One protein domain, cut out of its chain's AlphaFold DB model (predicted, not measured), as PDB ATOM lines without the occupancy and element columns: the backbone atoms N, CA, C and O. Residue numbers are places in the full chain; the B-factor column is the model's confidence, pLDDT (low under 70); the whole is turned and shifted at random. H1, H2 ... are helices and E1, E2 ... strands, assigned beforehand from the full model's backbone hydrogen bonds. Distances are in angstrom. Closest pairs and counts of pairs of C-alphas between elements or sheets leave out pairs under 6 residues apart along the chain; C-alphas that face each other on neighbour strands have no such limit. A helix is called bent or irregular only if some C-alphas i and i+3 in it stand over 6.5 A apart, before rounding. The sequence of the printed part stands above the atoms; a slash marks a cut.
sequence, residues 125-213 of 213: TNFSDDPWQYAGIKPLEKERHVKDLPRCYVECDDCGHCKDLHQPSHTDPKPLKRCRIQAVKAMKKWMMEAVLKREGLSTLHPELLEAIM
ATOM      1  N   THR A 125      92.253  46.411 109.891       93.19
ATOM      2  CA  THR A 125      91.293  46.039 108.844       93.19
ATOM      3  C   THR A 125      91.969  45.188 107.774       93.19
ATOM      4  O   THR A 125      93.112  45.429 107.400       93.19
ATOM      5  N   ASN A 126      91.271  44.151 107.314       93.38
ATOM      6  CA  ASN A 126      91.675  43.302 106.193       93.38
ATOM      7  C   ASN A 126      90.444  42.962 105.343       93.38
ATOM      8  O   ASN A 126      89.320  42.954 105.851       93.38
ATOM      9  N   PHE A 127      90.657  42.657 104.063       94.56
ATOM     10  CA  PHE A 127      89.585  42.485 103.078       94.56
ATOM     11  C   PHE A 127      89.792  41.213 102.253       94.56
ATOM     12  O   PHE A 127      90.935  40.842 101.984       94.56
ATOM     13  N   SER A 128      88.701  40.546 101.865       93.81
ATOM     14  CA  SER A 128      88.748  39.221 101.229       93.81
ATOM     15  C   SER A 128      89.431  39.183  99.869       93.81
ATOM     16  O   SER A 128      90.088  38.187  99.569       93.81
ATOM     17  N   ASP A 129      89.347  40.262  99.092       94.44
ATOM     18  CA  ASP A 129      89.944  40.331  97.753       94.44
ATOM     19  C   ASP A 129      91.283  41.084  97.755       94.44
ATOM     20  O   ASP A 129      91.915  41.254  96.710       94.44
ATOM     21  N   ASP A 130      91.748  41.542  98.924       94.75
ATOM     22  CA  ASP A 130      93.050  42.185  99.054       94.75
ATOM     23  C   ASP A 130      94.164  41.123  99.128       94.75
ATOM     24  O   ASP A 130      94.238  40.377 100.111       94.75
ATOM     25  N   PRO A 131      95.089  41.051  98.150       91.62
ATOM     26  CA  PRO A 131      96.220  40.128  98.223       91.62
ATOM     27  C   PRO A 131      97.177  40.438  99.387       91.62
ATOM     28  O   PRO A 131      97.970  39.574  99.766       91.62
ATOM     29  N   TRP A 132      97.124  41.644  99.965       91.88
ATOM     30  CA  TRP A 132      97.928  42.025 101.128       91.88
ATOM     31  C   TRP A 132      97.420  41.449 102.447       91.88
ATOM     32  O   TRP A 132      98.186  41.434 103.412       91.88
ATOM     33  N   GLN A 133      96.202  40.900 102.493       90.38
ATOM     34  CA  GLN A 133      95.623  40.340 103.722       90.38
ATOM     35  C   GLN A 133      96.527  39.288 104.390       90.38
ATOM     36  O   GLN A 133      96.548  39.152 105.611       90.38
ATOM     37  N   TYR A 134      97.319  38.561 103.593       86.75
ATOM     38  CA  TYR A 134      98.235  37.526 104.073       86.75
ATOM     39  C   TYR A 134      99.482  38.076 104.771       86.75
ATOM     40  O   TYR A 134     100.151  37.325 105.478       86.75
ATOM     41  N   ALA A 135      99.803  39.352 104.555       87.44
ATOM     42  CA  ALA A 135     100.913  40.054 105.195       87.44
ATOM     43  C   ALA A 135     100.478  40.841 106.446       87.44
ATOM     44  O   ALA A 135     101.331  41.396 107.133       87.44
ATOM     45  N   GLY A 136      99.173  40.917 106.725       84.25
ATOM     46  CA  GLY A 136      98.620  41.589 107.897       84.25
ATOM     47  C   GLY A 136      98.272  40.631 109.039       84.25
ATOM     48  O   GLY A 136      98.512  39.425 108.976       84.25
ATOM     49  N   ILE A 137      97.646  41.173 110.087       81.69
ATOM     50  CA  ILE A 137      97.120  40.370 111.200       81.69
ATOM     51  C   ILE A 137      95.962  39.510 110.696       81.69
ATOM     52  O   ILE A 137      94.922  40.026 110.269       81.69
ATOM     53  N   LYS A 138      96.132  38.187 110.755       70.75
ATOM     54  CA  LYS A 138      95.123  37.269 110.237       70.75
ATOM     55  C   LYS A 138      93.838  37.319 111.080       70.75
ATOM     56  O   LYS A 138      93.894  37.341 112.314       70.75
ATOM     57  N   PRO A 139      92.654  37.275 110.446       56.94
ATOM     58  CA  PRO A 139      91.375  37.361 111.157       56.94
ATOM     59  C   PRO A 139      91.095  36.163 112.070       56.94
ATOM     60  O   PRO A 139      90.360  36.290 113.044       56.94
ATOM     61  N   LEU A 140      91.664  35.001 111.733       50.88
ATOM     62  CA  LEU A 140      91.248  33.690 112.246       50.88
ATOM     63  C   LEU A 140      92.218  33.067 113.254       50.88
ATOM     64  O   LEU A 140      91.922  32.010 113.813       50.88
ATOM     65  N   GLU A 141      93.353  33.707 113.526       55.78
ATOM     66  CA  GLU A 141      94.236  33.230 114.582       55.78
ATOM     67  C   GLU A 141      93.590  33.540 115.940       55.78
ATOM     68  O   GLU A 141      93.573  34.680 116.416       55.78
ATOM     69  N   LYS A 142      93.062  32.481 116.577       49.56
ATOM     70  CA  LYS A 142      92.674  32.421 118.002       49.56
ATOM     71  C   LYS A 142      93.896  32.510 118.934       49.56
ATOM     72  O   LYS A 142      93.839  32.085 120.091       49.56
ATOM     73  N   GLU A 143      95.031  32.970 118.423       51.81
ATOM     74  CA  GLU A 143      96.293  32.931 119.131       51.81
ATOM     75  C   GLU A 143      96.286  33.926 120.287       51.81
ATOM     76  O   GLU A 143      95.833  35.069 120.190       51.81
ATOM     77  N   ARG A 144      96.751  33.433 121.437       49.41
ATOM     78  CA  ARG A 144      96.522  34.023 122.762       49.41
ATOM     79  C   ARG A 144      97.241  35.358 122.984       49.41
ATOM     80  O   ARG A 144      97.038  35.949 124.038       49.41
ATOM     81  N   HIS A 145      98.050  35.809 122.028       52.53
ATOM     82  CA  HIS A 145      98.985  36.923 122.181       52.53
ATOM     83  C   HIS A 145      98.506  38.239 121.544       52.53
ATOM     84  O   HIS A 145      99.064  39.281 121.854       52.53
ATOM     85  N   VAL A 146      97.439  38.221 120.731       57.66
ATOM     86  CA  VAL A 146      96.824  39.427 120.119       57.66
ATOM     87  C   VAL A 146      95.431  39.692 120.715       57.66
ATOM     88  O   VAL A 146      94.522  40.174 120.039       57.66
ATOM     89  N   LYS A 147      95.209  39.277 121.970       57.09
ATOM     90  CA  LYS A 147      93.872  39.215 122.589       57.09
ATOM     91  C   LYS A 147      93.166  40.569 122.717       57.09
ATOM     92  O   LYS A 147      91.941  40.576 122.760       57.09
ATOM     93  N   ASP A 148      93.905  41.676 122.670       67.88
ATOM     94  CA  ASP A 148      93.368  42.989 123.044       67.88
ATOM     95  C   ASP A 148      93.384  44.036 121.918       67.88
ATOM     96  O   ASP A 148      92.960  45.173 122.131       67.88
ATOM     97  N   LEU A 149      93.826  43.677 120.706       80.50
ATOM     98  CA  LEU A 149      93.791  44.593 119.563       80.50
ATOM     99  C   LEU A 149      92.533  44.346 118.717       80.50
ATOM    100  O   LEU A 149      92.367  43.243 118.173       80.50
ATOM    101  N   PRO A 150      91.629  45.340 118.601       86.88
ATOM    102  CA  PRO A 150      90.433  45.193 117.795       86.88
ATOM    103  C   PRO A 150      90.812  45.041 116.323       86.88
ATOM    104  O   PRO A 150      91.729  45.681 115.807       86.88
ATOM    105  N   ARG A 151      90.094  44.156 115.640       88.38
ATOM    106  CA  ARG A 151      90.324  43.860 114.234       88.38
ATOM    107  C   ARG A 151      89.019  43.536 113.542       88.38
ATOM    108  O   ARG A 151      88.066  43.081 114.173       88.38
ATOM    109  N   CYS A 152      89.006  43.721 112.238       90.81
ATOM    110  CA  CYS A 152      87.871  43.417 111.400       90.81
ATOM    111  C   CYS A 152      88.354  42.841 110.071       90.81
ATOM    112  O   CYS A 152      89.288  43.348 109.453       90.81
ATOM    113  N   TYR A 153      87.690  41.774 109.643       92.50
ATOM    114  CA  TYR A 153      87.866  41.196 108.324       92.50
ATOM    115  C   TYR A 153      86.575  41.333 107.545       92.50
ATOM    116  O   TYR A 153      85.505  40.932 108.008       92.50
ATOM    117  N   VAL A 154      86.690  41.962 106.389       94.00
ATOM    118  CA  VAL A 154      85.568  42.342 105.551       94.00
ATOM    119  C   VAL A 154      85.536  41.407 104.357       94.00
ATOM    120  O   VAL A 154      86.339  41.520 103.436       94.00
ATOM    121  N   GLU A 155      84.584  40.485 104.400       94.25
ATOM    122  CA  GLU A 155      84.294  39.578 103.299       94.25
ATOM    123  C   GLU A 155      83.167  40.159 102.441       94.25
ATOM    124  O   GLU A 155      82.047  40.371 102.925       94.25
ATOM    125  N   CYS A 156      83.493  40.497 101.195       92.88
ATOM    126  CA  CYS A 156      82.562  40.978 100.179       92.88
ATOM    127  C   CYS A 156      83.207  40.973  98.794       92.88
ATOM    128  O   CYS A 156      84.428  40.971  98.683       92.88
ATOM    129  N   ASP A 157      82.368  41.036  97.762       93.81
ATOM    130  CA  ASP A 157      82.820  41.177  96.382       93.81
ATOM    131  C   ASP A 157      83.435  42.563  96.143       93.81
ATOM    132  O   ASP A 157      82.883  43.587  96.568       93.81
ATOM    133  N   ASP A 158      84.561  42.586  95.430       89.62
ATOM    134  CA  ASP A 158      85.338  43.788  95.110       89.62
ATOM    135  C   ASP A 158      85.837  44.527  96.369       89.62
ATOM    136  O   ASP A 158      85.969  45.760  96.432       89.62
ATOM    137  N   CYS A 159      86.131  43.756  97.414       90.94
ATOM    138  CA  CYS A 159      86.709  44.255  98.654       90.94
ATOM    139  C   CYS A 159      88.224  44.091  98.608       90.94
ATOM    140  O   CYS A 159      88.813  43.228  99.253       90.94
ATOM    141  N   GLY A 160      88.833  44.935  97.773       92.75
ATOM    142  CA  GLY A 160      90.277  45.035  97.604       92.75
ATOM    143  C   GLY A 160      90.959  45.930  98.644       92.75
ATOM    144  O   GLY A 160      90.461  46.162  99.747       92.75
ATOM    145  N   HIS A 161      92.127  46.443  98.264       94.38
ATOM    146  CA  HIS A 161      93.049  47.129  99.165       94.38
ATOM    147  C   HIS A 161      92.452  48.372  99.837       94.38
ATOM    148  O   HIS A 161      91.971  49.280  99.156       94.38
ATOM    149  N   CYS A 162      92.513  48.412 101.175       93.06
ATOM    150  CA  CYS A 162      92.057  49.534 102.005       93.06
ATOM    151  C   CYS A 162      90.634  50.018 101.668       93.06
ATOM    152  O   CYS A 162      90.362  51.224 101.650       93.06
ATOM    153  N   LYS A 163      89.710  49.087 101.376       93.88
ATOM    154  CA  LYS A 163      88.331  49.415 100.968       93.88
ATOM    155  C   LYS A 163      87.598  50.264 102.011       93.88
ATOM    156  O   LYS A 163      86.659  50.967 101.670       93.88
ATOM    157  N   ASP A 164      88.000  50.257 103.271       94.69
ATOM    158  CA  ASP A 164      87.445  51.097 104.333       94.69
ATOM    159  C   ASP A 164      87.793  52.586 104.234       94.69
ATOM    160  O   ASP A 164      86.982  53.399 104.685       94.69
ATOM    161  N   LEU A 165      88.916  52.961 103.614       95.12
ATOM    162  CA  LEU A 165      89.440  54.336 103.645       95.12
ATOM    163  C   LEU A 165      88.845  55.286 102.594       95.12
ATOM    164  O   LEU A 165      89.119  56.485 102.628       95.12
ATOM    165  N   HIS A 166      88.020  54.792 101.669       94.19
ATOM    166  CA  HIS A 166      87.317  55.663 100.721       94.19
ATOM    167  C   HIS A 166      86.129  56.390 101.380       94.19
ATOM    168  O   HIS A 166      85.629  55.972 102.429       94.19
ATOM    169  N   GLN A 167      85.644  57.463 100.744       95.56
ATOM    170  CA  GLN A 167      84.463  58.196 101.205       95.56
ATOM    171  C   GLN A 167      83.241  57.263 101.284       95.56
ATOM    172  O   GLN A 167      82.889  56.675 100.264       95.56
ATOM    173  N   PRO A 168      82.560  57.142 102.439       95.50
ATOM    174  CA  PRO A 168      81.425  56.239 102.573       95.50
ATOM    175  C   PRO A 168      80.348  56.460 101.509       95.50
ATOM    176  O   PRO A 168      79.928  57.590 101.255       95.50
ATOM    177  N   SER A 169      79.861  55.360 100.941       94.88
ATOM    178  CA  SER A 169      78.791  55.342  99.952       94.88
ATOM    179  C   SER A 169      77.577  54.562 100.456       94.88
ATOM    180  O   SER A 169      77.668  53.594 101.218       94.88
ATOM    181  N   HIS A 170      76.393  54.939  99.975       95.81
ATOM    182  CA  HIS A 170      75.169  54.178 100.213       95.81
ATOM    183  C   HIS A 170      75.252  52.757  99.625       95.81
ATOM    184  O   HIS A 170      74.684  51.833 100.214       95.81
ATOM    185  N   THR A 171      76.022  52.571  98.549       95.19
ATOM    186  CA  THR A 171      76.271  51.276  97.897       95.19
ATOM    187  C   THR A 171      77.257  50.383  98.645       95.19
ATOM    188  O   THR A 171      77.425  49.229  98.261       95.19
ATOM    189  N   ASP A 172      77.884  50.868  99.723       96.31
ATOM    190  CA  ASP A 172      78.870  50.068 100.442       96.31
ATOM    191  C   ASP A 172      78.267  48.781 101.018       96.31
ATOM    192  O   ASP A 172      77.165  48.804 101.600       96.31
ATOM    193  N   PRO A 173      79.005  47.661 100.931       96.56
ATOM    194  CA  PRO A 173      78.529  46.385 101.422       96.56
ATOM    195  C   PRO A 173      78.345  46.441 102.944       96.56
ATOM    196  O   PRO A 173      79.096  47.085 103.684       96.56
ATOM    197  N   LYS A 174      77.314  45.749 103.444       97.06
ATOM    198  CA  LYS A 174      76.971  45.750 104.879       97.06
ATOM    199  C   LYS A 174      78.161  45.372 105.788       97.06
ATOM    200  O   LYS A 174      78.311  46.033 106.817       97.06
ATOM    201  N   PRO A 175      79.008  44.370 105.457       96.12
ATOM    202  CA  PRO A 175      80.213  44.065 106.232       96.12
ATOM    203  C   PRO A 175      81.162  45.259 106.388       96.12
ATOM    204  O   PRO A 175      81.593  45.538 107.506       96.12
ATOM    205  N   LEU A 176      81.396  46.026 105.320       97.00
ATOM    206  CA  LEU A 176      82.250  47.216 105.350       97.00
ATOM    207  C   LEU A 176      81.689  48.302 106.274       97.00
ATOM    208  O   LEU A 176      82.410  48.852 107.107       97.00
ATOM    209  N   LYS A 177      80.379  48.570 106.184       97.12
ATOM    210  CA  LYS A 177      79.698  49.535 107.066       97.12
ATOM    211  C   LYS A 177      79.847  49.148 108.540       97.12
ATOM    212  O   LYS A 177      80.193  49.992 109.363       97.12
ATOM    213  N   ARG A 178      79.651  47.865 108.875       95.94
ATOM    214  CA  ARG A 178      79.856  47.359 110.246       95.94
ATOM    215  C   ARG A 178      81.299  47.533 110.712       95.94
ATOM    216  O   ARG A 178      81.515  47.953 111.844       95.94
ATOM    217  N   CYS A 179      82.262  47.248 109.840       95.44
ATOM    218  CA  CYS A 179      83.685  47.410 110.121       95.44
ATOM    219  C   CYS A 179      84.038  48.854 110.504       95.44
ATOM    220  O   CYS A 179      84.642  49.095 111.548       95.44
ATOM    221  N   ARG A 180      83.566  49.829 109.714       96.62
ATOM    222  CA  ARG A 180      83.764  51.260 109.990       96.62
ATOM    223  C   ARG A 180      83.142  51.688 111.317       96.62
ATOM    224  O   ARG A 180      83.776  52.413 112.076       96.62
ATOM    225  N   ILE A 181      81.939  51.205 111.637       96.00
ATOM    226  CA  ILE A 181      81.290  51.483 112.930       96.00
ATOM    227  C   ILE A 181      82.146  50.960 114.093       96.00
ATOM    228  O   ILE A 181      82.323  51.663 115.088       96.00
ATOM    229  N   GLN A 182      82.710  49.754 113.976       94.69
ATOM    230  CA  GLN A 182      83.600  49.196 114.998       94.69
ATOM    231  C   GLN A 182      84.889  50.015 115.149       94.69
ATOM    232  O   GLN A 182      85.287  50.300 116.279       94.69
ATOM    233  N   ALA A 183      85.499  50.436 114.036       95.00
ATOM    234  CA  ALA A 183      86.692  51.277 114.047       95.00
ATOM    235  C   ALA A 183      86.422  52.633 114.719       95.00
ATOM    236  O   ALA A 183      87.149  53.031 115.627       95.00
ATOM    237  N   VAL A 184      85.327  53.307 114.349       95.19
ATOM    238  CA  VAL A 184      84.905  54.575 114.968       95.19
ATOM    239  C   VAL A 184      84.633  54.400 116.458       95.19
ATOM    240  O   VAL A 184      85.078  55.221 117.256       95.19
ATOM    241  N   LYS A 185      83.968  53.313 116.863       94.25
ATOM    242  CA  LYS A 185      83.734  53.011 118.281       94.25
ATOM    243  C   LYS A 185      85.043  52.824 119.055       94.25
ATOM    244  O   LYS A 185      85.155  53.322 120.174       94.25
ATOM    245  N   ALA A 186      86.023  52.131 118.476       93.00
ATOM    246  CA  ALA A 186      87.338  51.956 119.089       93.00
ATOM    247  C   ALA A 186      88.073  53.299 119.235       93.00
ATOM    248  O   ALA A 186      88.523  53.626 120.329       93.00
ATOM    249  N   MET A 187      88.100  54.117 118.178       94.56
ATOM    250  CA  MET A 187      88.714  55.450 118.208       94.56
ATOM    251  C   MET A 187      88.054  56.375 119.235       94.56
ATOM    252  O   MET A 187      88.754  56.985 120.038       94.56
ATOM    253  N   LYS A 188      86.714  56.425 119.269       93.50
ATOM    254  CA  LYS A 188      85.947  57.179 120.273       93.50
ATOM    255  C   LYS A 188      86.353  56.776 121.692       93.50
ATOM    256  O   LYS A 188      86.711  57.639 122.489       93.50
ATOM    257  N   LYS A 189      86.391  55.469 121.986       90.19
ATOM    258  CA  LYS A 189      86.846  54.941 123.284       90.19
ATOM    259  C   LYS A 189      88.263  55.418 123.628       90.19
ATOM    260  O   LYS A 189      88.495  55.894 124.733       90.19
ATOM    261  N   TRP A 190      89.201  55.328 122.692       92.06
ATOM    262  CA  TRP A 190      90.588  55.741 122.923       92.06
ATOM    263  C   TRP A 190      90.738  57.240 123.169       92.06
ATOM    264  O   TRP A 190      91.526  57.646 124.019       92.06
ATOM    265  N   MET A 191      89.963  58.064 122.464       92.31
ATOM    266  CA  MET A 191      89.923  59.507 122.704       92.31
ATOM    267  C   MET A 191      89.388  59.819 124.105       92.31
ATOM    268  O   MET A 191      89.965  60.648 124.803       92.31
ATOM    269  N   MET A 192      88.338  59.116 124.545       89.44
ATOM    270  CA  MET A 192      87.809  59.238 125.907       89.44
ATOM    271  C   MET A 192      88.862  58.876 126.960       89.44
ATOM    272  O   MET A 192      89.112  59.656 127.874       89.44
ATOM    273  N   GLU A 193      89.508  57.715 126.820       89.75
ATOM    274  CA  GLU A 193      90.559  57.252 127.737       89.75
ATOM    275  C   GLU A 193      91.735  58.238 127.800       89.75
ATOM    276  O   GLU A 193      92.267  58.508 128.878       89.75
ATOM    277  N   ALA A 194      92.110  58.828 126.661       91.50
ATOM    278  CA  ALA A 194      93.152  59.845 126.596       91.50
ATOM    279  C   ALA A 194      92.760  61.134 127.338       91.50
ATOM    280  O   ALA A 194      93.586  61.682 128.070       91.50
ATOM    281  N   VAL A 195      91.512  61.597 127.193       91.00
ATOM    282  CA  VAL A 195      90.992  62.757 127.939       91.00
ATOM    283  C   VAL A 195      90.993  62.469 129.437       91.00
ATOM    284  O   VAL A 195      91.558  63.244 130.199       91.00
ATOM    285  N   LEU A 196      90.453  61.326 129.862       90.38
ATOM    286  CA  LEU A 196      90.427  60.934 131.274       90.38
ATOM    287  C   LEU A 196      91.814  60.915 131.902       90.38
ATOM    288  O   LEU A 196      92.029  61.500 132.962       90.38
ATOM    289  N   LYS A 197      92.773  60.298 131.208       90.81
ATOM    290  CA  LYS A 197      94.162  60.243 131.657       90.81
ATOM    291  C   LYS A 197      94.789  61.634 131.760       90.81
ATOM    292  O   LYS A 197      95.543  61.875 132.697       90.81
ATOM    293  N   ARG A 198      94.499  62.534 130.813       91.75
ATOM    294  CA  ARG A 198      95.023  63.908 130.810       91.75
ATOM    295  C   ARG A 198      94.480  64.732 131.977       91.75
ATOM    296  O   ARG A 198      95.245  65.465 132.588       91.75
ATOM    297  N   GLU A 199      93.194  64.589 132.284       90.81
ATOM    298  CA  GLU A 199      92.520  65.348 133.347       90.81
ATOM    299  C   GLU A 199      92.645  64.695 134.739       90.81
ATOM    300  O   GLU A 199      92.163  65.243 135.726       90.81
ATOM    301  N   GLY A 200      93.258  63.509 134.845       89.81
ATOM    302  CA  GLY A 200      93.341  62.764 136.107       89.81
ATOM    303  C   GLY A 200      91.983  62.253 136.610       89.81
ATOM    304  O   GLY A 200      91.801  62.064 137.811       89.81
ATOM    305  N   LEU A 201      91.026  62.042 135.703       85.25
ATOM    306  CA  LEU A 201      89.658  61.627 136.015       85.25
ATOM    307  C   LEU A 201      89.481  60.113 135.844       85.25
ATOM    308  O   LEU A 201      90.040  59.502 134.936       85.25
ATOM    309  N   SER A 202      88.637  59.507 136.680       78.81
ATOM    310  CA  SER A 202      88.238  58.098 136.547       78.81
ATOM    311  C   SER A 202      87.029  57.890 135.626       78.81
ATOM    312  O   SER A 202      86.816  56.782 135.140       78.81
ATOM    313  N   THR A 203      86.224  58.932 135.396       78.44
ATOM    314  CA  THR A 203      84.990  58.896 134.595       78.44
ATOM    315  C   THR A 203      84.782  60.215 133.854       78.44
ATOM    316  O   THR A 203      85.199  61.272 134.328       78.44
ATOM    317  N   LEU A 204      84.167  60.161 132.665       69.12
ATOM    318  CA  LEU A 204      83.893  61.366 131.877       69.12
ATOM    319  C   LEU A 204      82.654  62.066 132.428       69.12
ATOM    320  O   LEU A 204      81.718  61.407 132.885       69.12
ATOM    321  N   HIS A 205      82.636  63.396 132.340       72.69
ATOM    322  CA  HIS A 205      81.422  64.165 132.588       72.69
ATOM    323  C   HIS A 205      80.309  63.697 131.624       72.69
ATOM    324  O   HIS A 205      80.612  63.472 130.447       72.69
ATOM    325  N   PRO A 206      79.045  63.556 132.072       71.38
ATOM    326  CA  PRO A 206      77.947  63.040 131.245       71.38
ATOM    327  C   PRO A 206      77.787  63.748 129.891       71.38
ATOM    328  O   PRO A 206      77.584  63.089 128.877       71.38
ATOM    329  N   GLU A 207      77.985  65.065 129.852       67.06
ATOM    330  CA  GLU A 207      77.907  65.870 128.620       67.06
ATOM    331  C   GLU A 207      79.009  65.524 127.603       67.06
ATOM    332  O   GLU A 207      78.770  65.499 126.396       67.06
ATOM    333  N   LEU A 208      80.223  65.203 128.073       64.38
ATOM    334  CA  LEU A 208      81.306  64.740 127.200       64.38
ATOM    335  C   LEU A 208      81.047  63.310 126.709       64.38
ATOM    336  O   LEU A 208      81.465  62.946 125.614       64.38
ATOM    337  N   LEU A 209      80.367  62.497 127.522       65.38
ATOM    338  CA  LEU A 209      79.972  61.144 127.152       65.38
ATOM    339  C   LEU A 209      78.954  61.175 125.999       65.38
ATOM    340  O   LEU A 209      79.133  60.450 125.025       65.38
ATOM    341  N   GLU A 210      77.944  62.048 126.074       64.69
ATOM    342  CA  GLU A 210      76.937  62.242 125.018       64.69
ATOM    343  C   GLU A 210      77.526  62.796 123.719       64.69
ATOM    344  O   GLU A 210      77.187  62.303 122.648       64.69
ATOM    345  N   ALA A 211      78.444  63.765 123.790       60.97
ATOM    346  CA  ALA A 211      79.080  64.331 122.597       60.97
ATOM    347  C   ALA A 211      79.953  63.318 121.830       60.97
ATOM    348  O   ALA A 211      80.239  63.506 120.645       60.97
ATOM    349  N   ILE A 212      80.409  62.260 122.509       57.94
ATOM    350  CA  ILE A 212      81.286  61.243 121.930       57.94
ATOM    351  C   ILE A 212      80.519  59.966 121.571       57.94
ATOM    352  O   ILE A 212      81.000  59.248 120.699       57.94
ATOM    353  N   MET A 213      79.359  59.644 122.158       55.03
ATOM    354  CA  MET A 213      78.546  58.489 121.716       55.03
ATOM    355  C   MET A 213      77.979  58.674 120.306       55.03
ATOM    356  O   MET A 213      78.000  57.677 119.546       55.03
TER     357      MET A 213
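Overview. This is residues 125 to 213 of the 213 residues of the protein "Hypothetical protein" of Tetraselmis chuii (UniProt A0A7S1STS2). A small sheet of two strands, E1 and E2, sits with short H1 and long loops in a head at one end; the long helix H2 packs on E2 with its first part and runs far out of the head. Beyond its far end the chain folds back through short H3 toward H2. The 89 printed residues hold three named helices and two strands, in the order E1, H1, E2, H2, H3, mostly helix, with the sheet E1, E2 parallel. The whole is loose, with a radius of gyration of the C-alphas of 16.2 A, and flat, spanning 44 by 36 by 16 A.

Along the chain. Find C-alpha 125 at (91.293, 46.039, 108.844), where E1, residues 125 to 127, begins; E2 is residues 151 to 154. H1 is residues 131 to 135, irregular but only just: C-alphas 131 and 134 are 6.7 A apart. From C-alpha 174 at (76.971, 45.750, 104.879), H2 runs 37.9 A to residue 199. H3, residues 206 to 212, spans 10.1 A and ends at C-alpha 212 at (81.286, 61.243, 121.930).

Arrangement. Look at E1 and E2, parallel at 21 degrees: N 126 and O 152 are within hydrogen-bond range at 3.0 A. E1, H1 and E2 form a strand-helix-strand unit, two parallel neighbour strands with a helix between, its crossover right-handed. The closest C-alphas of E2 and H2 are those of Val 154 and Pro 175, 5.7 A apart. H3 is close to H2 but not clearly touching, Lys 188 to Ile 212 being their closest C-alphas at 6.4 A, at a steep tilt of 42 degrees, opposite ways. H1 and H2 are apart. Every O i to N i+4 pair is within hydrogen-bond range in H2 and H3; H1 has 0 of 1, and 1 of 2 O i to N i+3 pairs.

Size, cuts and confidence. The C-alphas farthest apart, those of Asp 157 and Gly 200, are 46.4 A apart. The printed part has no cut; the links H1 to E2 and E2 to H2 are long. Confidence is under 70 at residues 139 to 148, 204 and 207 to 213.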